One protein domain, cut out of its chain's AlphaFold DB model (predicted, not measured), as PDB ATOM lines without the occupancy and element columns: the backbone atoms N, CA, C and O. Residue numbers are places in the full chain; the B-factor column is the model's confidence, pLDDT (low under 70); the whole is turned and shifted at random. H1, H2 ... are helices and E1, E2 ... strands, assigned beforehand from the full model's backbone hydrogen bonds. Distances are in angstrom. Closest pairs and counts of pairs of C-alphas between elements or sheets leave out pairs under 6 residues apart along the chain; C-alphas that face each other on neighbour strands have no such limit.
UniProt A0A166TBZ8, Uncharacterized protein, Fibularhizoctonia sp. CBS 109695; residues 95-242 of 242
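This is residues 95 to 242 of the 242 residues of an uncharacterized protein of Fibularhizoctonia sp. CBS 109695 (UniProt A0A166TBZ8). Little is regular structure here: the hairpin E3 and E4, with short E1 and E2, makes a small curled sheet that the long helix H2 grazes. Of 148 residues printed, 53 form E1 E2 H1 H2 H3 E3 E4, mixed in class; the antiparallel sheet runs E1 E4 E3 E2. The whole is compact, radius of gyration of the C-alphas 15.0 A, spanning 43 by 34 by 27 A.

Find edge strands E1 and E2 at residues 95 to 97 and 112 to 114. In E3, residues 220 to 227, O 224 is 2.8 A from N 236 of E4, residues 233 to 241. H1, residues 127 to 131, touches H2, residues 178 to 196, with 179 to 186 alone; closest are C-alphas 127 and 186, 5.3 A. H3, residues 203 to 208, touches no helix. In H2 every O i to N i+4 pair is within hydrogen-bond range.

Find C-alpha 95 at (17.418, -27.133, -44.904); E4 ends at C-alpha 241, (12.884, -26.361, -48.351). H2 runs 27.0 A.

The printed part has no cut; 52 residues have pLDDT under 70.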
ATOM      1  N   ARG A  95      16.926 -28.494 -45.153       68.88
ATOM      2  CA  ARG A  95      17.418 -27.133 -44.904       68.88
ATOM      3  C   ARG A  95      18.544 -26.802 -45.858       68.88
ATOM      4  O   ARG A  95      19.533 -27.523 -45.949       68.88
ATOM      5  N   VAL A  96      18.401 -25.687 -46.552       63.88
ATOM      6  CA  VAL A  96      19.419 -25.179 -47.457       63.88
ATOM      7  C   VAL A  96      19.875 -23.834 -46.936       63.88
ATOM      8  O   VAL A  96      19.077 -22.932 -46.669       63.88
ATOM      9  N   ALA A  97      21.187 -23.720 -46.744       59.16
ATOM     10  CA  ALA A  97      21.791 -22.425 -46.517       59.16
ATOM     11  C   ALA A  97      21.414 -21.534 -47.701       59.16
ATOM     12  O   ALA A  97      21.494 -21.957 -48.859       59.16
ATOM     13  N   LEU A  98      20.989 -20.306 -47.417       60.03
ATOM     14  CA  LEU A  98      20.889 -19.311 -48.475       60.03
ATOM     15  C   LEU A  98      22.252 -19.224 -49.190       60.03
ATOM     16  O   LEU A  98      23.274 -19.523 -48.562       60.03
ATOM     17  N   PRO A  99      22.300 -18.858 -50.481       50.00
ATOM     18  CA  PRO A  99      23.557 -18.577 -51.166       50.00
ATOM     19  C   PRO A  99      24.230 -17.374 -50.489       50.00
ATOM     20  O   PRO A  99      24.048 -16.220 -50.861       50.00
ATOM     21  N   GLN A 100      24.966 -17.659 -49.421       50.12
ATOM     22  CA  GLN A 100      25.639 -16.694 -48.579       50.12
ATOM     23  C   GLN A 100      27.111 -16.684 -48.969       50.12
ATOM     24  O   GLN A 100      27.763 -17.728 -48.999       50.12
ATOM     25  N   ARG A 101      27.677 -15.498 -49.213       45.00
ATOM     26  CA  ARG A 101      29.130 -15.340 -49.090       45.00
ATOM     27  C   ARG A 101      29.505 -15.767 -47.661       45.00
ATOM     28  O   ARG A 101      28.894 -15.214 -46.744       45.00
ATOM     29  N   PRO A 102      30.446 -16.711 -47.455       44.16
ATOM     30  CA  PRO A 102      30.809 -17.166 -46.120       44.16
ATOM     31  C   PRO A 102      31.082 -15.955 -45.225       44.16
ATOM     32  O   PRO A 102      31.798 -15.047 -45.673       44.16
ATOM     33  N   PRO A 103      30.516 -15.886 -44.005       47.56
ATOM     34  CA  PRO A 103      30.937 -14.879 -43.046       47.56
ATOM     35  C   PRO A 103      32.454 -15.003 -42.933       47.56
ATOM     36  O   PRO A 103      32.947 -16.079 -42.604       47.56
ATOM     37  N   HIS A 104      33.209 -13.955 -43.273       49.16
ATOM     38  CA  HIS A 104      34.639 -13.962 -42.985       49.16
ATOM     39  C   HIS A 104      34.753 -14.012 -41.459       49.16
ATOM     40  O   HIS A 104      34.322 -13.053 -40.812       49.16
ATOM     41  N   PRO A 105      35.247 -15.116 -40.870       43.69
ATOM     42  CA  PRO A 105      35.342 -15.207 -39.426       43.69
ATOM     43  C   PRO A 105      36.318 -14.129 -38.970       43.69
ATOM     44  O   PRO A 105      37.490 -14.127 -39.355       43.69
ATOM     45  N   VAL A 106      35.826 -13.171 -38.191       50.22
ATOM     46  CA  VAL A 106      36.679 -12.125 -37.642       50.22
ATOM     47  C   VAL A 106      37.339 -12.696 -36.395       50.22
ATOM     48  O   VAL A 106      36.807 -12.615 -35.294       50.22
ATOM     49  N   SER A 107      38.505 -13.308 -36.605       50.84
ATOM     50  CA  SER A 107      39.349 -13.966 -35.596       50.84
ATOM     51  C   SER A 107      38.741 -15.210 -34.925       50.84
ATOM     52  O   SER A 107      37.530 -15.373 -34.801       50.84
ATOM     53  N   SER A 108      39.615 -16.081 -34.426       52.84
ATOM     54  CA  SER A 108      39.292 -17.298 -33.666       52.84
ATOM     55  C   SER A 108      38.556 -17.057 -32.334       52.84
ATOM     56  O   SER A 108      38.145 -18.022 -31.699       52.84
ATOM     57  N   ASN A 109      38.347 -15.797 -31.931       56.75
ATOM     58  CA  ASN A 109      37.681 -15.410 -30.683       56.75
ATOM     59  C   ASN A 109      36.268 -14.823 -30.890       56.75
ATOM     60  O   ASN A 109      35.729 -14.190 -29.979       56.75
ATOM     61  N   SER A 110      35.650 -14.992 -32.068       65.06
ATOM     62  CA  SER A 110      34.292 -14.481 -32.300       65.06
ATOM     63  C   SER A 110      33.288 -15.162 -31.362       65.06
ATOM     64  O   SER A 110      33.111 -16.382 -31.412       65.06
ATOM     65  N   ARG A 111      32.600 -14.383 -30.520       79.81
ATOM     66  CA  ARG A 111      31.511 -14.902 -29.678       79.81
ATOM     67  C   ARG A 111      30.359 -15.321 -30.588       79.81
ATOM     68  O   ARG A 111      29.849 -14.491 -31.338       79.81
ATOM     69  N   ARG A 112      29.945 -16.588 -30.529       84.75
ATOM     70  CA  ARG A 112      28.810 -17.109 -31.300       84.75
ATOM     71  C   ARG A 112      27.768 -17.711 -30.365       84.75
ATOM     72  O   ARG A 112      28.105 -18.473 -29.466       84.75
ATOM     73  N   ILE A 113      26.506 -17.373 -30.602       86.56
ATOM     74  CA  ILE A 113      25.346 -17.894 -29.878       86.56
ATOM     75  C   ILE A 113      24.618 -18.837 -30.824       86.56
ATOM     76  O   ILE A 113      24.178 -18.406 -31.886       86.56
ATOM     77  N   MET A 114      24.497 -20.107 -30.453       89.38
ATOM     78  CA  MET A 114      23.754 -21.099 -31.233       89.38
ATOM     79  C   MET A 114      22.307 -21.178 -30.744       89.38
ATOM     80  O   MET A 114      22.056 -21.174 -29.538       89.38
ATOM     81  N   PHE A 115      21.361 -21.291 -31.675       86.69
ATOM     82  CA  PHE A 115      19.942 -21.462 -31.373       86.69
ATOM     83  C   PHE A 115      19.507 -22.858 -31.783       86.69
ATOM     84  O   PHE A 115      19.492 -23.170 -32.965       86.69
ATOM     85  N   ASN A 116      19.117 -23.682 -30.814       87.75
ATOM     86  CA  ASN A 116      18.561 -25.011 -31.055       87.75
ATOM     87  C   ASN A 116      17.275 -25.175 -30.241       87.75
ATOM     88  O   ASN A 116      17.163 -24.644 -29.131       87.75
ATOM     89  N   PHE A 117      16.310 -25.910 -30.789       79.94
ATOM     90  CA  PHE A 117      15.168 -26.375 -30.005       79.94
ATOM     91  C   PHE A 117      15.588 -27.477 -29.046       79.94
ATOM     92  O   PHE A 117      16.468 -28.280 -29.361       79.94
ATOM     93  N   ASP A 118      14.924 -27.522 -27.893       71.19
ATOM     94  CA  ASP A 118      15.106 -28.632 -26.969       71.19
ATOM     95  C   ASP A 118      14.567 -29.922 -27.600       71.19
ATOM     96  O   ASP A 118      13.483 -29.931 -28.187       71.19
ATOM     97  N   GLY A 119      15.375 -30.982 -27.569       71.06
ATOM     98  CA  GLY A 119      15.067 -32.263 -28.213       71.06
ATOM     99  C   GLY A 119      15.082 -32.284 -29.751       71.06
ATOM    100  O   GLY A 119      14.641 -33.273 -30.336       71.06
ATOM    101  N   ALA A 120      15.563 -31.240 -30.440       73.88
ATOM    102  CA  ALA A 120      15.645 -31.256 -31.904       73.88
ATOM    103  C   ALA A 120      16.954 -31.869 -32.429       73.88
ATOM    104  O   ALA A 120      18.048 -31.487 -32.025       73.88
ATOM    105  N   ASN A 121      16.827 -32.744 -33.432       75.06
ATOM    106  CA  ASN A 121      17.957 -33.386 -34.122       75.06
ATOM    107  C   ASN A 121      18.633 -32.492 -35.175       75.06
ATOM    108  O   ASN A 121      19.577 -32.921 -35.834       75.06
ATOM    109  N   GLN A 122      18.127 -31.276 -35.389       78.00
ATOM    110  CA  GLN A 122      18.649 -30.352 -36.391       78.00
ATOM    111  C   GLN A 122      18.969 -28.996 -35.766       78.00
ATOM    112  O   GLN A 122      18.172 -28.497 -34.966       78.00
ATOM    113  N   PRO A 123      20.095 -28.372 -36.158       80.88
ATOM    114  CA  PRO A 123      20.472 -27.073 -35.640       80.88
ATOM    115  C   PRO A 123      19.528 -25.992 -36.153       80.88
ATOM    116  O   PRO A 123      19.108 -26.012 -37.314       80.88
ATOM    117  N   GLY A 124      19.239 -25.019 -35.300       84.81
ATOM    118  CA  GLY A 124      18.408 -23.882 -35.650       84.81
ATOM    119  C   GLY A 124      16.980 -23.949 -35.128       84.81
ATOM    120  O   GLY A 124      16.423 -25.003 -34.815       84.81
ATOM    121  N   VAL A 125      16.380 -22.770 -35.065       87.06
ATOM    122  CA  VAL A 125      15.049 -22.522 -34.537       87.06
ATOM    123  C   VAL A 125      14.223 -21.804 -35.603       87.06
ATOM    124  O   VAL A 125      14.600 -20.735 -36.082       87.06
ATOM    125  N   GLY A 126      13.095 -22.402 -35.992       88.12
ATOM    126  CA  GLY A 126      12.174 -21.800 -36.957       88.12
ATOM    127  C   GLY A 126      11.659 -20.452 -36.452       88.12
ATOM    128  O   GLY A 126      11.188 -20.353 -35.317       88.12
ATOM    129  N   MET A 127      11.732 -19.417 -37.288       86.56
ATOM    130  CA  MET A 127      11.409 -18.042 -36.898       86.56
ATOM    131  C   MET A 127       9.942 -17.878 -36.482       86.56
ATOM    132  O   MET A 127       9.639 -17.114 -35.568       86.56
ATOM    133  N   SER A 128       9.029 -18.634 -37.098       86.31
ATOM    134  CA  SER A 128       7.609 -18.684 -36.717       86.31
ATOM    135  C   SER A 128       7.371 -19.338 -35.349       86.31
ATOM    136  O   SER A 128       6.417 -18.997 -34.648       86.31
ATOM    137  N   ALA A 129       8.247 -20.257 -34.946       83.94
ATOM    138  CA  ALA A 129       8.115 -21.044 -33.727       83.94
ATOM    139  C   ALA A 129       8.775 -20.389 -32.499       83.94
ATOM    140  O   ALA A 129       8.572 -20.850 -31.377       83.94
ATOM    141  N   LEU A 130       9.496 -19.276 -32.674       83.31
ATOM    142  CA  LEU A 130      10.151 -18.541 -31.583       83.31
ATOM    143  C   LEU A 130       9.195 -17.961 -30.531       83.31
ATOM    144  O   LEU A 130       9.607 -17.693 -29.404       83.31
ATOM    145  N   ASN A 131       7.918 -17.796 -30.875       76.25
ATOM    146  CA  ASN A 131       6.899 -17.330 -29.932       76.25
ATOM    147  C   ASN A 131       6.225 -18.465 -29.154       76.25
ATOM    148  O   ASN A 131       5.573 -18.199 -28.150       76.25
ATOM    149  N   THR A 132       6.343 -19.709 -29.619       76.12
ATOM    150  CA  THR A 132       5.533 -20.836 -29.131       76.12
ATOM    151  C   THR A 132       6.358 -21.967 -28.532       76.12
ATOM    152  O   THR A 132       5.818 -22.765 -27.773       76.12
ATOM    153  N   ARG A 133       7.653 -22.053 -28.848       76.69
ATOM    154  CA  ARG A 133       8.522 -23.155 -28.421       76.69
ATOM    155  C   ARG A 133       9.684 -22.674 -27.559       76.69
ATOM    156  O   ARG A 133      10.236 -21.596 -27.776       76.69
ATOM    157  N   ALA A 134      10.068 -23.511 -26.599       79.56
ATOM    158  CA  ALA A 134      11.227 -23.280 -25.746       79.56
ATOM    159  C   ALA A 134      12.539 -23.488 -26.523       79.56
ATOM    160  O   ALA A 134      12.659 -24.403 -27.336       79.56
ATOM    161  N   ILE A 135      13.527 -22.635 -26.255       84.25
ATOM    162  CA  ILE A 135      14.869 -22.690 -26.849       84.25
ATOM    163  C   ILE A 135      15.836 -23.261 -25.810       84.25
ATOM    164  O   ILE A 135      15.747 -22.902 -24.634       84.25
ATOM    165  N   VAL A 136      16.790 -24.094 -26.237       83.88
ATOM    166  CA  VAL A 136      17.850 -24.613 -25.357       83.88
ATOM    167  C   VAL A 136      18.670 -23.460 -24.775       83.88
ATOM    168  O   VAL A 136      19.211 -22.623 -25.506       83.88
ATOM    169  N   GLY A 137      18.766 -23.418 -23.445       83.06
ATOM    170  CA  GLY A 137      19.409 -22.312 -22.733       83.06
ATOM    171  C   GLY A 137      18.650 -20.993 -22.887       83.06
ATOM    172  O   GLY A 137      19.249 -19.929 -22.816       83.06
ATOM    173  N   GLY A 138      17.339 -21.029 -23.143       82.62
ATOM    174  CA  GLY A 138      16.534 -19.834 -23.394       82.62
ATOM    175  C   GLY A 138      16.562 -18.805 -22.260       82.62
ATOM    176  O   GLY A 138      16.482 -17.612 -22.541       82.62
ATOM    177  N   THR A 139      16.724 -19.254 -21.012       87.50
ATOM    178  CA  THR A 139      16.858 -18.418 -19.804       87.50
ATOM    179  C   THR A 139      18.295 -17.967 -19.531       87.50
ATOM    180  O   THR A 139      18.526 -17.214 -18.587       87.50
ATOM    181  N   GLU A 140      19.270 -18.426 -20.321       87.06
ATOM    182  CA  GLU A 140      20.660 -17.997 -20.203       87.06
ATOM    183  C   GLU A 140      20.750 -16.517 -20.566       87.06
ATOM    184  O   GLU A 140      20.427 -16.111 -21.687       87.06
ATOM    185  N   ASN A 141      21.180 -15.710 -19.601       86.50
ATOM    186  CA  ASN A 141      21.431 -14.300 -19.824       86.50
ATOM    187  C   ASN A 141      22.726 -14.148 -20.602       86.50
ATOM    188  O   ASN A 141      23.800 -14.510 -20.122       86.50
ATOM    189  N   ILE A 142      22.617 -13.581 -21.796       81.94
ATOM    190  CA  ILE A 142      23.774 -13.315 -22.629       81.94
ATOM    191  C   ILE A 142      24.253 -11.901 -22.300       81.94
ATOM    192  O   ILE A 142      23.506 -10.944 -22.527       81.94
ATOM    193  N   PRO A 143      25.473 -11.741 -21.753       73.69
ATOM    194  CA  PRO A 143      26.020 -10.423 -21.494       73.69
ATOM    195  C   PRO A 143      26.242  -9.717 -22.831       73.69
ATOM    196  O   PRO A 143      27.019 -10.167 -23.682       73.69
ATOM    197  N   HIS A 144      25.518  -8.624 -23.037       65.31
ATOM    198  CA  HIS A 144      25.592  -7.818 -24.245       65.31
ATOM    199  C   HIS A 144      26.194  -6.458 -23.934       65.31
ATOM    200  O   HIS A 144      25.679  -5.741 -23.073       65.31
ATOM    201  N   PRO A 145      27.217  -6.040 -24.686       52.28
ATOM    202  CA  PRO A 145      27.461  -4.633 -24.833       52.28
ATOM    203  C   PRO A 145      26.522  -4.047 -25.911       52.28
ATOM    204  O   PRO A 145      26.428  -4.502 -27.049       52.28
ATOM    205  N   ILE A 146      25.717  -3.111 -25.415       50.12
ATOM    206  CA  ILE A 146      25.135  -1.876 -25.962       50.12
ATOM    207  C   ILE A 146      24.449  -1.856 -27.337       50.12
ATOM    208  O   ILE A 146      23.439  -1.158 -27.435       50.12
ATOM    209  N   VAL A 147      24.867  -2.581 -28.378       53.84
ATOM    210  CA  VAL A 147      24.162  -2.490 -29.670       53.84
ATOM    211  C   VAL A 147      24.199  -3.786 -30.476       53.84
ATOM    212  O   VAL A 147      25.045  -3.981 -31.345       53.84
ATOM    213  N   LEU A 148      23.196  -4.651 -30.282       54.88
ATOM    214  CA  LEU A 148      22.917  -5.694 -31.270       54.88
ATOM    215  C   LEU A 148      22.447  -4.991 -32.546       54.88
ATOM    216  O   LEU A 148      21.312  -4.542 -32.603       54.88
ATOM    217  N   TRP A 149      23.310  -4.848 -33.543       57.50
ATOM    218  CA  TRP A 149      22.913  -4.446 -34.889       57.50
ATOM    219  C   TRP A 149      22.657  -5.702 -35.698       57.50
ATOM    220  O   TRP A 149      23.596  -6.266 -36.247       57.50
ATOM    221  N   ILE A 150      21.403  -6.141 -35.805       53.59
ATOM    222  CA  ILE A 150      21.080  -7.298 -36.647       53.59
ATOM    223  C   ILE A 150      21.170  -6.862 -38.105       53.59
ATOM    224  O   ILE A 150      20.176  -6.493 -38.733       53.59
ATOM    225  N   LYS A 151      22.382  -6.881 -38.657       56.91
ATOM    226  CA  LYS A 151      22.574  -6.726 -40.090       56.91
ATOM    227  C   LYS A 151      22.090  -8.008 -40.745       56.91
ATOM    228  O   LYS A 151      22.835  -8.978 -40.875       56.91
ATOM    229  N   VAL A 152      20.837  -7.991 -41.185       51.69
ATOM    230  CA  VAL A 152      20.365  -8.918 -42.206       51.69
ATOM    231  C   VAL A 152      21.126  -8.530 -43.464       51.69
ATOM    232  O   VAL A 152      20.764  -7.583 -44.156       51.69
ATOM    233  N   SER A 153      22.277  -9.160 -43.699       45.91
ATOM    234  CA  SER A 153      23.152  -8.809 -44.816       45.91
ATOM    235  C   SER A 153      22.569  -9.336 -46.130       45.91
ATOM    236  O   SER A 153      23.172 -10.156 -46.812       45.91
ATOM    237  N   ALA A 154      21.399  -8.820 -46.508       43.19
ATOM    238  CA  ALA A 154      20.779  -9.023 -47.810       43.19
ATOM    239  C   ALA A 154      21.646  -8.445 -48.943       43.19
ATOM    240  O   ALA A 154      21.593  -8.963 -50.053       43.19
ATOM    241  N   ARG A 155      22.533  -7.477 -48.628       36.56
ATOM    242  CA  ARG A 155      23.509  -6.824 -49.531       36.56
ATOM    243  C   ARG A 155      24.376  -7.774 -50.373       36.56
ATOM    244  O   ARG A 155      25.112  -7.303 -51.235       36.56
ATOM    245  N   SER A 156      24.361  -9.085 -50.128       36.25
ATOM    246  CA  SER A 156      25.028 -10.059 -51.006       36.25
ATOM    247  C   SER A 156      24.377 -11.447 -51.034       36.25
ATOM    248  O   SER A 156      25.016 -12.378 -51.512       36.25
ATOM    249  N   GLN A 157      23.197 -11.641 -50.433       53.06
ATOM    250  CA  GLN A 157      22.765 -13.000 -50.049       53.06
ATOM    251  C   GLN A 157      21.273 -13.285 -50.227       53.06
ATOM    252  O   GLN A 157      20.852 -14.433 -50.092       53.06
ATOM    253  N   TRP A 158      20.472 -12.267 -50.544       57.97
ATOM    254  CA  TRP A 158      19.079 -12.457 -50.918       57.97
ATOM    255  C   TRP A 158      18.909 -11.967 -52.347       57.97
ATOM    256  O   TRP A 158      18.858 -10.764 -52.597       57.97
ATOM    257  N   ALA A 159      18.920 -12.913 -53.280       56.91
ATOM    258  CA  ALA A 159      18.933 -12.596 -54.696       56.91
ATOM    259  C   ALA A 159      17.700 -11.748 -55.064       56.91
ATOM    260  O   ALA A 159      16.581 -12.082 -54.662       56.91
ATOM    261  N   GLY A 160      17.919 -10.628 -55.756       60.75
ATOM    262  CA  GLY A 160      16.889  -9.659 -56.139       60.75
ATOM    263  C   GLY A 160      16.624  -8.528 -55.135       60.75
ATOM    264  O   GLY A 160      15.801  -7.658 -55.424       60.75
ATOM    265  N   TYR A 161      17.299  -8.506 -53.978       60.16
ATOM    266  CA  TYR A 161      17.183  -7.445 -52.962       60.16
ATOM    267  C   TYR A 161      18.510  -6.737 -52.668       60.16
ATOM    268  O   TYR A 161      18.701  -6.153 -51.600       60.16
ATOM    269  N   GLU A 162      19.436  -6.747 -53.624       62.94
ATOM    270  CA  GLU A 162      20.775  -6.165 -53.487       62.94
ATOM    271  C   GLU A 162      20.734  -4.653 -53.202       62.94
ATOM    272  O   GLU A 162      21.668  -4.096 -52.622       62.94
ATOM    273  N   HIS A 163      19.633  -4.000 -53.580       59.44
ATOM    274  CA  HIS A 163      19.394  -2.566 -53.435       59.44
ATOM    275  C   HIS A 163      18.734  -2.170 -52.103       59.44
ATOM    276  O   HIS A 163      18.674  -0.982 -51.792       59.44
ATOM    277  N   ILE A 164      18.249  -3.125 -51.300       60.16
ATOM    278  CA  ILE A 164      17.581  -2.813 -50.033       60.16
ATOM    279  C   ILE A 164      18.619  -2.763 -48.919       60.16
ATOM    280  O   ILE A 164      19.095  -3.783 -48.413       60.16
ATOM    281  N   GLN A 165      18.965  -1.546 -48.507       61.56
ATOM    282  CA  GLN A 165      19.679  -1.336 -47.260       61.56
ATOM    283  C   GLN A 165      18.679  -1.391 -46.106       61.56
ATOM    284  O   GLN A 165      17.907  -0.463 -45.894       61.56
ATOM    285  N   TRP A 166      18.701  -2.495 -45.363       64.69
ATOM    286  CA  TRP A 166      17.982  -2.604 -44.101       64.69
ATOM    287  C   TRP A 166      18.942  -2.311 -42.952       64.69
ATOM    288  O   TRP A 166      19.857  -3.096 -42.676       64.69
ATOM    289  N   ASP A 167      18.744  -1.170 -42.302       64.06
ATOM    290  CA  ASP A 167      19.476  -0.837 -41.090       64.06
ATOM    291  C   ASP A 167      18.975  -1.752 -39.965       64.06
ATOM    292  O   ASP A 167      17.787  -1.811 -39.650       64.06
ATOM    293  N   GLY A 168      19.889  -2.555 -39.420       63.25
ATOM    294  CA  GLY A 168      19.563  -3.548 -38.403       63.25
ATOM    295  C   GLY A 168      18.873  -2.940 -37.185       63.25
ATOM    296  O   GLY A 168      19.089  -1.783 -36.829       63.25
ATOM    297  N   VAL A 169      18.052  -3.733 -36.502       64.81
ATOM    298  CA  VAL A 169      17.374  -3.266 -35.289       64.81
ATOM    299  C   VAL A 169      18.368  -3.215 -34.149       64.81
ATOM    300  O   VAL A 169      18.976  -4.235 -33.849       64.81
ATOM    301  N   ARG A 170      18.461  -2.056 -33.490       68.94
ATOM    302  CA  ARG A 170      19.194  -1.893 -32.234       68.94
ATOM    303  C   ARG A 170      18.408  -2.534 -31.094       68.94
ATOM    304  O   ARG A 170      17.232  -2.220 -30.888       68.94
ATOM    305  N   ILE A 171      19.055  -3.423 -30.352       68.19
ATOM    306  CA  ILE A 171      18.556  -3.880 -29.051       68.19
ATOM    307  C   ILE A 171      19.192  -3.018 -27.966       68.19
ATOM    308  O   ILE A 171      20.393  -2.757 -28.021       68.19
ATOM    309  N   SER A 172      18.375  -2.563 -27.015       62.06
ATOM    310  CA  SER A 172      18.823  -1.746 -25.889       62.06
ATOM    311  C   SER A 172      19.940  -2.430 -25.088       62.06
ATOM    312  O   SER A 172      19.934  -3.659 -24.970       62.06
ATOM    313  N   PRO A 173      20.866  -1.652 -24.499       64.38
ATOM    314  CA  PRO A 173      21.900  -2.173 -23.610       64.38
ATOM    315  C   PRO A 173      21.297  -2.962 -22.444       64.38
ATOM    316  O   PRO A 173      20.316  -2.529 -21.839       64.38
ATOM    317  N   GLY A 174      21.919  -4.091 -22.100       71.69
ATOM    318  CA  GLY A 174      21.557  -4.888 -20.932       71.69
ATOM    319  C   GLY A 174      21.733  -6.385 -21.151       71.69
ATOM    320  O   GLY A 174      21.900  -6.859 -22.272       71.69
ATOM    321  N   ASN A 175      21.679  -7.140 -20.056       81.31
ATOM    322  CA  ASN A 175      21.613  -8.593 -20.127       81.31
ATOM    323  C   ASN A 175      20.232  -8.989 -20.646       81.31
ATOM    324  O   ASN A 175      19.217  -8.568 -20.090       81.31
ATOM    325  N   MET A 176      20.199  -9.798 -21.698       85.62
ATOM    326  CA  MET A 176      18.958 -10.305 -22.267       85.62
ATOM    327  C   MET A 176      19.006 -11.826 -22.301       85.62
ATOM    328  O   MET A 176      20.046 -12.422 -22.599       85.62
ATOM    329  N   ALA A 177      17.874 -12.453 -21.994       89.06
ATOM    330  CA  ALA A 177      17.745 -13.892 -22.105       89.06
ATOM    331  C   ALA A 177      17.920 -14.306 -23.573       89.06
ATOM    332  O   ALA A 177      17.408 -13.650 -24.488       89.06
ATOM    333  N   ARG A 178      18.614 -15.421 -23.815       88.31
ATOM    334  CA  ARG A 178      18.821 -15.978 -25.160       88.31
ATOM    335  C   ARG A 178      17.513 -16.087 -25.948       88.31
ATOM    336  O   ARG A 178      17.491 -15.801 -27.145       88.31
ATOM    337  N   ALA A 179      16.420 -16.468 -25.286       89.06
ATOM    338  CA  ALA A 179      15.108 -16.563 -25.917       89.06
ATOM    339  C   ALA A 179      14.556 -15.211 -26.384       89.06
ATOM    340  O   ALA A 179      13.965 -15.132 -27.461       89.06
ATOM    341  N   ASP A 180      14.777 -14.145 -25.621       88.12
ATOM    342  CA  ASP A 180      14.294 -12.810 -25.970       88.12
ATOM    343  C   ASP A 180      15.108 -12.203 -27.115       88.12
ATOM    344  O   ASP A 180      14.533 -11.598 -28.022       88.12
ATOM    345  N   ILE A 181      16.418 -12.473 -27.152       86.31
ATOM    346  CA  ILE A 181      17.273 -12.142 -28.300       86.31
ATOM    347  C   ILE A 181      16.734 -12.823 -29.562       86.31
ATOM    348  O   ILE A 181      16.517 -12.162 -30.578       86.31
ATOM    349  N   ALA A 182      16.461 -14.128 -29.497       87.25
ATOM    350  CA  ALA A 182      15.941 -14.881 -30.634       87.25
ATOM    351  C   ALA A 182      14.596 -14.319 -31.126       87.25
ATOM    352  O   ALA A 182      14.438 -14.036 -32.315       87.25
ATOM    353  N   LYS A 183      13.646 -14.078 -30.211       88.19
ATOM    354  CA  LYS A 183      12.345 -13.464 -30.526       88.19
ATOM    355  C   LYS A 183      12.506 -12.099 -31.183       88.19
ATOM    356  O   LYS A 183      11.811 -11.798 -32.153       88.19
ATOM    357  N   ARG A 184      13.438 -11.278 -30.691       85.19
ATOM    358  CA  ARG A 184      13.720  -9.969 -31.277       85.19
ATOM    359  C   ARG A 184      14.286 -10.107 -32.685       85.19
ATOM    360  O   ARG A 184      13.828  -9.391 -33.565       85.19
ATOM    361  N   VAL A 185      15.188 -11.055 -32.938       84.12
ATOM    362  CA  VAL A 185      15.672 -11.350 -34.298       84.12
ATOM    363  C   VAL A 185      14.518 -11.763 -35.219       84.12
ATOM    364  O   VAL A 185      14.377 -11.189 -36.297       84.12
ATOM    365  N   ALA A 186      13.643 -12.678 -34.794       86.56
ATOM    366  CA  ALA A 186      12.471 -13.067 -35.586       86.56
ATOM    367  C   ALA A 186      11.533 -11.898 -35.886       86.56
ATOM    368  O   ALA A 186      11.038 -11.776 -37.006       86.56
ATOM    369  N   GLN A 187      11.312 -11.023 -34.904       85.69
ATOM    370  CA  GLN A 187      10.556  -9.789 -35.090       85.69
ATOM    371  C   GLN A 187      11.168  -8.936 -36.210       85.69
ATOM    372  O   GLN A 187      10.454  -8.530 -37.121       85.69
ATOM    373  N   CYS A 188      12.491  -8.753 -36.201       81.75
ATOM    374  CA  CYS A 188      13.195  -7.982 -37.228       81.75
ATOM    375  C   CYS A 188      13.023  -8.588 -38.622       81.75
ATOM    376  O   CYS A 188      12.776  -7.866 -39.582       81.75
ATOM    377  N   PHE A 189      13.123  -9.916 -38.743       81.12
ATOM    378  CA  PHE A 189      12.907 -10.608 -40.015       81.12
ATOM    379  C   PHE A 189      11.460 -10.511 -40.496       81.12
ATOM    380  O   PHE A 189      11.221 -10.409 -41.701       81.12
ATOM    381  N   ARG A 190      10.487 -10.508 -39.581       84.62
ATOM    382  CA  ARG A 190       9.081 -10.283 -39.921       84.62
ATOM    383  C   ARG A 190       8.867  -8.875 -40.467       84.62
ATOM    384  O   ARG A 190       8.246  -8.724 -41.515       84.62
ATOM    385  N   ASP A 191       9.425  -7.872 -39.799       82.50
ATOM    386  CA  ASP A 191       9.312  -6.472 -40.211       82.50
ATOM    387  C   ASP A 191      10.020  -6.234 -41.555       82.50
ATOM    388  O   ASP A 191       9.442  -5.625 -42.452       82.50
ATOM    389  N   PHE A 192      11.199  -6.833 -41.755       78.25
ATOM    390  CA  PHE A 192      11.889  -6.869 -43.047       78.25
ATOM    391  C   PHE A 192      11.035  -7.526 -44.141       78.25
ATOM    392  O   PHE A 192      10.874  -6.968 -45.225       78.25
ATOM    393  N   THR A 193      10.438  -8.690 -43.870       79.19
ATOM    394  CA  THR A 193       9.571  -9.400 -44.832       79.19
ATOM    395  C   THR A 193       8.336  -8.576 -45.206       79.19
ATOM    396  O   THR A 193       7.881  -8.618 -46.344       79.19
ATOM    397  N   ASN A 194       7.790  -7.808 -44.265       82.38
ATOM    398  CA  ASN A 194       6.671  -6.909 -44.533       82.38
ATOM    399  C   ASN A 194       7.113  -5.686 -45.346       82.38
ATOM    400  O   ASN A 194       6.418  -5.281 -46.272       82.38
ATOM    401  N   HIS A 195       8.279  -5.119 -45.034       77.50
ATOM    402  CA  HIS A 195       8.805  -3.947 -45.728       77.50
ATOM    403  C   HIS A 195       9.206  -4.263 -47.175       77.50
ATOM    404  O   HIS A 195       8.861  -3.532 -48.098       77.50
ATOM    405  N   THR A 196       9.868  -5.398 -47.392       74.56
ATOM    406  CA  THR A 196      10.330  -5.866 -48.711       74.56
ATOM    407  C   THR A 196       9.200  -6.154 -49.698       74.56
ATOM    408  O   THR A 196       9.434  -6.120 -50.904       74.56
ATOM    409  N   GLN A 197       7.964  -6.375 -49.230       75.50
ATOM    410  CA  GLN A 197       6.797  -6.517 -50.110       75.50
ATOM    411  C   GLN A 197       6.495  -5.249 -50.914       75.50
ATOM    412  O   GLN A 197       5.892  -5.351 -51.981       75.50
ATOM    413  N   ALA A 198       6.923  -4.082 -50.424       73.19
ATOM    414  CA  ALA A 198       6.752  -2.807 -51.111       73.19
ATOM    415  C   ALA A 198       7.751  -2.599 -52.265       73.19
ATOM    416  O   ALA A 198       7.575  -1.673 -53.054       73.19
ATOM    417  N   PHE A 199       8.781  -3.444 -52.380       71.12
ATOM    418  CA  PHE A 199       9.841  -3.282 -53.371       71.12
ATOM    419  C   PHE A 199       9.675  -4.274 -54.529       71.12
ATOM    420  O   PHE A 199       9.399  -5.459 -54.298       71.12
ATOM    421  N   PRO A 200       9.847  -3.821 -55.782       69.38
ATOM    422  CA  PRO A 200       9.856  -4.716 -56.928       69.38
ATOM    423  C   PRO A 200      11.091  -5.626 -56.868       69.38
ATOM    424  O   PRO A 200      12.213  -5.156 -56.691       69.38
ATOM    425  N   ILE A 201      10.873  -6.934 -57.022       71.25
ATOM    426  CA  ILE A 201      11.947  -7.922 -57.169       71.25
ATOM    427  C   ILE A 201      12.212  -8.166 -58.652       71.25
ATOM    428  O   ILE A 201      11.283  -8.157 -59.463       71.25
ATOM    429  N   ASP A 202      13.468  -8.425 -58.997       72.00
ATOM    430  CA  ASP A 202      13.815  -8.924 -60.322       72.00
ATOM    431  C   ASP A 202      13.058 -10.247 -60.604       72.00
ATOM    432  O   ASP A 202      13.084 -11.166 -59.771       72.00
ATOM    433  N   PRO A 203      12.385 -10.379 -61.763       74.88
ATOM    434  CA  PRO A 203      11.675 -11.594 -62.159       74.88
ATOM    435  C   PRO A 203      12.512 -12.881 -62.059       74.88
ATOM    436  O   PRO A 203      11.977 -13.936 -61.705       74.88
ATOM    437  N   SER A 204      13.821 -12.793 -62.314       75.00
ATOM    438  CA  SER A 204      14.764 -13.919 -62.250       75.00
ATOM    439  C   SER A 204      14.972 -14.474 -60.835       75.00
ATOM    440  O   SER A 204      15.398 -15.619 -60.678       75.00
ATOM    441  N   TYR A 205      14.602 -13.711 -59.800       70.38
ATOM    442  CA  TYR A 205      14.754 -14.090 -58.393       70.38
ATOM    443  C   TYR A 205      13.426 -14.217 -57.640       70.38
ATOM    444  O   TYR A 205      13.407 -14.305 -56.413       70.38
ATOM    445  N   THR A 206      12.303 -14.305 -58.355       72.62
ATOM    446  CA  THR A 206      10.949 -14.431 -57.778       72.62
ATOM    447  C   THR A 206      10.800 -15.562 -56.759       72.62
ATOM    448  O   THR A 206      10.117 -15.384 -55.755       72.62
ATOM    449  N   GLN A 207      11.502 -16.684 -56.943       71.12
ATOM    450  CA  GLN A 207      11.533 -17.808 -55.993       71.12
ATOM    451  C   GLN A 207      12.113 -17.454 -54.615       71.12
ATOM    452  O   GLN A 207      11.793 -18.096 -53.615       71.12
ATOM    453  N   PHE A 208      12.956 -16.423 -54.550       68.25
ATOM    454  CA  PHE A 208      13.506 -15.916 -53.305       68.25
ATOM    455  C   PHE A 208      12.644 -14.808 -52.713       68.25
ATOM    456  O   PHE A 208      12.887 -14.435 -51.579       68.25
ATOM    457  N   ARG A 209      11.616 -14.298 -53.398       75.69
ATOM    458  CA  ARG A 209      10.797 -13.181 -52.909       75.69
ATOM    459  C   ARG A 209      10.364 -13.378 -51.455       75.69
ATOM    460  O   ARG A 209       9.770 -14.396 -51.113       75.69
ATOM    461  N   ALA A 210      10.650 -12.401 -50.600       72.94
ATOM    462  CA  ALA A 210      10.201 -12.447 -49.218       72.94
ATOM    463  C   ALA A 210       8.665 -12.297 -49.170       72.94
ATOM    464  O   ALA A 210       8.097 -11.389 -49.780       72.94
ATOM    465  N   GLY A 211       7.980 -13.198 -48.462       72.00
ATOM    466  CA  GLY A 211       6.518 -13.177 -48.320       72.00
ATOM    467  C   GLY A 211       5.765 -14.034 -49.349       72.00
ATOM    468  O   GLY A 211       6.164 -15.159 -49.653       72.00
ATOM    469  N   ARG A 212       4.608 -13.552 -49.840       65.25
ATOM    470  CA  ARG A 212       3.732 -14.341 -50.733       65.25
ATOM    471  C   ARG A 212       4.443 -14.654 -52.056       65.25
ATOM    472  O   ARG A 212       4.722 -13.750 -52.839       65.25
ATOM    473  N   GLY A 213       4.668 -15.944 -52.312       66.62
ATOM    474  CA  GLY A 213       5.260 -16.446 -53.557       66.62
ATOM    475  C   GLY A 213       6.747 -16.812 -53.484       66.62
ATOM    476  O   GLY A 213       7.291 -17.205 -54.508       66.62
ATOM    477  N   GLY A 214       7.389 -16.735 -52.311       75.44
ATOM    478  CA  GLY A 214       8.782 -17.166 -52.144       75.44
ATOM    479  C   GLY A 214       9.110 -17.651 -50.729       75.44
ATOM    480  O   GLY A 214       8.519 -18.623 -50.240       75.44
ATOM    481  N   VAL A 215      10.086 -17.012 -50.082       74.81
ATOM    482  CA  VAL A 215      10.557 -17.369 -48.739       74.81
ATOM    483  C   VAL A 215       9.706 -16.649 -47.698       74.81
ATOM    484  O   VAL A 215       9.749 -15.428 -47.538       74.81
ATOM    485  N   THR A 216       8.904 -17.426 -46.987       82.06
ATOM    486  CA  THR A 216       8.035 -16.967 -45.908       82.06
ATOM    487  C   THR A 216       8.724 -17.132 -44.552       82.06
ATOM    488  O   THR A 216       9.687 -17.889 -44.420       82.06
ATOM    489  N   LEU A 217       8.253 -16.413 -43.525       82.31
ATOM    490  CA  LEU A 217       8.861 -16.433 -42.185       82.31
ATOM    491  C   LEU A 217       8.892 -17.846 -41.571       82.31
ATOM    492  O   LEU A 217       9.804 -18.165 -40.818       82.31
ATOM    493  N   ASP A 218       7.924 -18.698 -41.902       85.56
ATOM    494  CA  ASP A 218       7.866 -20.108 -41.495       85.56
ATOM    495  C   ASP A 218       9.000 -20.959 -42.067       85.56
ATOM    496  O   ASP A 218       9.416 -21.906 -41.411       85.56
ATOM    497  N   LYS A 219       9.546 -20.587 -43.228       84.06
ATOM    498  CA  LYS A 219      10.682 -21.281 -43.842       84.06
ATOM    499  C   LYS A 219      12.025 -20.770 -43.339       84.06
ATOM    500  O   LYS A 219      13.051 -21.354 -43.668       84.06
ATOM    501  N   LEU A 220      12.058 -19.672 -42.585       85.62
ATOM    502  CA  LEU A 220      13.300 -19.125 -42.052       85.62
ATOM    503  C   LEU A 220      13.669 -19.820 -40.746       85.62
ATOM    504  O   LEU A 220      12.865 -19.908 -39.819       85.62
ATOM    505  N   VAL A 221      14.918 -20.254 -40.651       86.88
ATOM    506  CA  VAL A 221      15.474 -20.924 -39.476       86.88
ATOM    507  C   VAL A 221      16.661 -20.112 -38.969       86.88
ATOM    508  O   VAL A 221      17.672 -20.002 -39.657       86.88
ATOM    509  N   LEU A 222      16.550 -19.546 -37.766       88.44
ATOM    510  CA  LEU A 222      17.661 -18.890 -37.076       88.44
ATOM    511  C   LEU A 222      18.626 -19.952 -36.557       88.44
ATOM    512  O   LEU A 222      18.231 -20.751 -35.713       88.44
ATOM    513  N   THR A 223      19.875 -19.963 -37.016       87.56
ATOM    514  CA  THR A 223      20.870 -20.952 -36.570       87.56
ATOM    515  C   THR A 223      21.819 -20.387 -35.534       87.56
ATOM    516  O   THR A 223      22.058 -21.020 -34.502       87.56
ATOM    517  N   SER A 224      22.360 -19.196 -35.784       86.75
ATOM    518  CA  SER A 224      23.325 -18.581 -34.884       86.75
ATOM    519  C   SER A 224      23.303 -17.053 -34.939       86.75
ATOM    520  O   SER A 224      22.782 -16.445 -35.875       86.75
ATOM    521  N   LEU A 225      23.875 -16.426 -33.914       85.81
ATOM    522  CA  LEU A 225      24.300 -15.032 -33.937       85.81
ATOM    523  C   LEU A 225      25.814 -14.993 -33.738       85.81
ATOM    524  O   LEU A 225      26.313 -15.526 -32.747       85.81
ATOM    525  N   ALA A 226      26.536 -14.347 -34.646       84.06
ATOM    526  CA  ALA A 226      27.982 -14.173 -34.561       84.06
ATOM    527  C   ALA A 226      28.333 -12.714 -34.242       84.06
ATOM    528  O   ALA A 226      27.913 -11.803 -34.955       84.06
ATOM    529  N   CYS A 227      29.114 -12.490 -33.186       80.81
ATOM    530  CA  CYS A 227      29.676 -11.184 -32.865       80.81
ATOM    531  C   CYS A 227      30.864 -10.904 -33.788       80.81
ATOM    532  O   CYS A 227      31.886 -11.590 -33.745       80.81
ATOM    533  N   MET A 228      30.721  -9.873 -34.603       77.56
ATOM    534  CA  MET A 228      31.756  -9.284 -35.437       77.56
ATOM    535  C   MET A 228      32.484  -8.172 -34.661       77.56
ATOM    536  O   MET A 228      32.144  -7.845 -33.521       77.56
ATOM    537  N   VAL A 229      33.507  -7.583 -35.285       72.38
ATOM    538  CA  VAL A 229      34.253  -6.439 -34.729       72.38
ATOM    539  C   VAL A 229      33.318  -5.256 -34.469       72.38
ATOM    540  O   VAL A 229      32.433  -4.973 -35.275       72.38
ATOM    541  N   GLY A 230      33.539  -4.560 -33.350       70.06
ATOM    542  CA  GLY A 230      32.760  -3.377 -32.971       70.06
ATOM    543  C   GLY A 230      31.364  -3.699 -32.438       70.06
ATOM    544  O   GLY A 230      30.450  -2.913 -32.648       70.06
ATOM    545  N   GLU A 231      31.190  -4.863 -31.796       72.94
ATOM    546  CA  GLU A 231      29.931  -5.290 -31.151       72.94
ATOM    547  C   GLU A 231      28.758  -5.483 -32.125       72.94
ATOM    548  O   GLU A 231      27.608  -5.632 -31.727       72.94
ATOM    549  N   LEU A 232      29.054  -5.541 -33.423       75.44
ATOM    550  CA  LEU A 232      28.091  -5.834 -34.473       75.44
ATOM    551  C   LEU A 232      27.744  -7.324 -34.453       75.44
ATOM    552  O   LEU A 232      28.617  -8.159 -34.653       75.44
ATOM    553  N   TRP A 233      26.471  -7.679 -34.303       79.44
ATOM    554  CA  TRP A 233      26.043  -9.079 -34.308       79.44
ATOM    555  C   TRP A 233      25.310  -9.451 -35.591       79.44
ATOM    556  O   TRP A 233      24.297  -8.859 -35.948       79.44
ATOM    557  N   VAL A 234      25.784 -10.482 -36.277       80.56
ATOM    558  CA  VAL A 234      25.197 -10.945 -37.535       80.56
ATOM    559  C   VAL A 234      24.385 -12.206 -37.283       80.56
ATOM    560  O   VAL A 234      24.891 -13.167 -36.706       80.56
ATOM    561  N   ALA A 235      23.125 -12.195 -37.718       81.75
ATOM    562  CA  ALA A 235      22.262 -13.367 -37.674       81.75
ATOM    563  C   ALA A 235      22.540 -14.287 -38.860       81.75
ATOM    564  O   ALA A 235      22.441 -13.870 -40.015       81.75
ATOM    565  N   GLU A 236      22.839 -15.545 -38.567       81.62
ATOM    566  CA  GLU A 236      22.904 -16.613 -39.553       81.62
ATOM    567  C   GLU A 236      21.521 -17.265 -39.657       81.62
ATOM    568  O   GLU A 236      20.958 -17.750 -38.671       81.62
ATOM    569  N   VAL A 237      20.952 -17.234 -40.863       80.75
ATOM    570  CA  VAL A 237      19.612 -17.755 -41.153       80.75
ATOM    571  C   VAL A 237      19.673 -18.721 -42.329       80.75
ATOM    572  O   VAL A 237      20.311 -18.443 -43.345       80.75
ATOM    573  N   MET A 238      18.996 -19.855 -42.186       82.69
ATOM    574  CA  MET A 238      18.803 -20.857 -43.233       82.69
ATOM    575  C   MET A 238      17.361 -20.839 -43.742       82.69
ATOM    576  O   MET A 238      16.462 -20.348 -43.058       82.69
ATOM    577  N   VAL A 239      17.144 -21.408 -44.929       81.88
ATOM    578  CA  VAL A 239      15.806 -21.636 -45.481       81.88
ATOM    579  C   VAL A 239      15.495 -23.125 -45.467       81.88
ATOM    580  O   VAL A 239      16.247 -23.944 -45.993       81.88
ATOM    581  N   GLU A 240      14.368 -23.483 -44.878       79.44
ATOM    582  CA  GLU A 240      13.790 -24.815 -44.955       79.44
ATOM    583  C   GLU A 240      13.109 -24.988 -46.321       79.44
ATOM    584  O   GLU A 240      12.213 -24.220 -46.687       79.44
ATOM    585  N   ARG A 241      13.574 -25.958 -47.121       69.94
ATOM    586  CA  ARG A 241      12.884 -26.361 -48.351       69.94
ATOM    587  C   ARG A 241      11.758 -27.323 -47.983       69.94
ATOM    588  O   ARG A 241      11.974 -28.244 -47.195       69.94
ATOM    589  N   ALA A 242      10.585 -27.056 -48.552       59.12
ATOM    590  CA  ALA A 242       9.442 -27.962 -48.536       59.12
ATOM    591  C   ALA A 242       9.700 -29.177 -49.435       59.12
ATOM    592  O   ALA A 242      10.447 -29.007 -50.430       59.12
TER     593      ALA A 242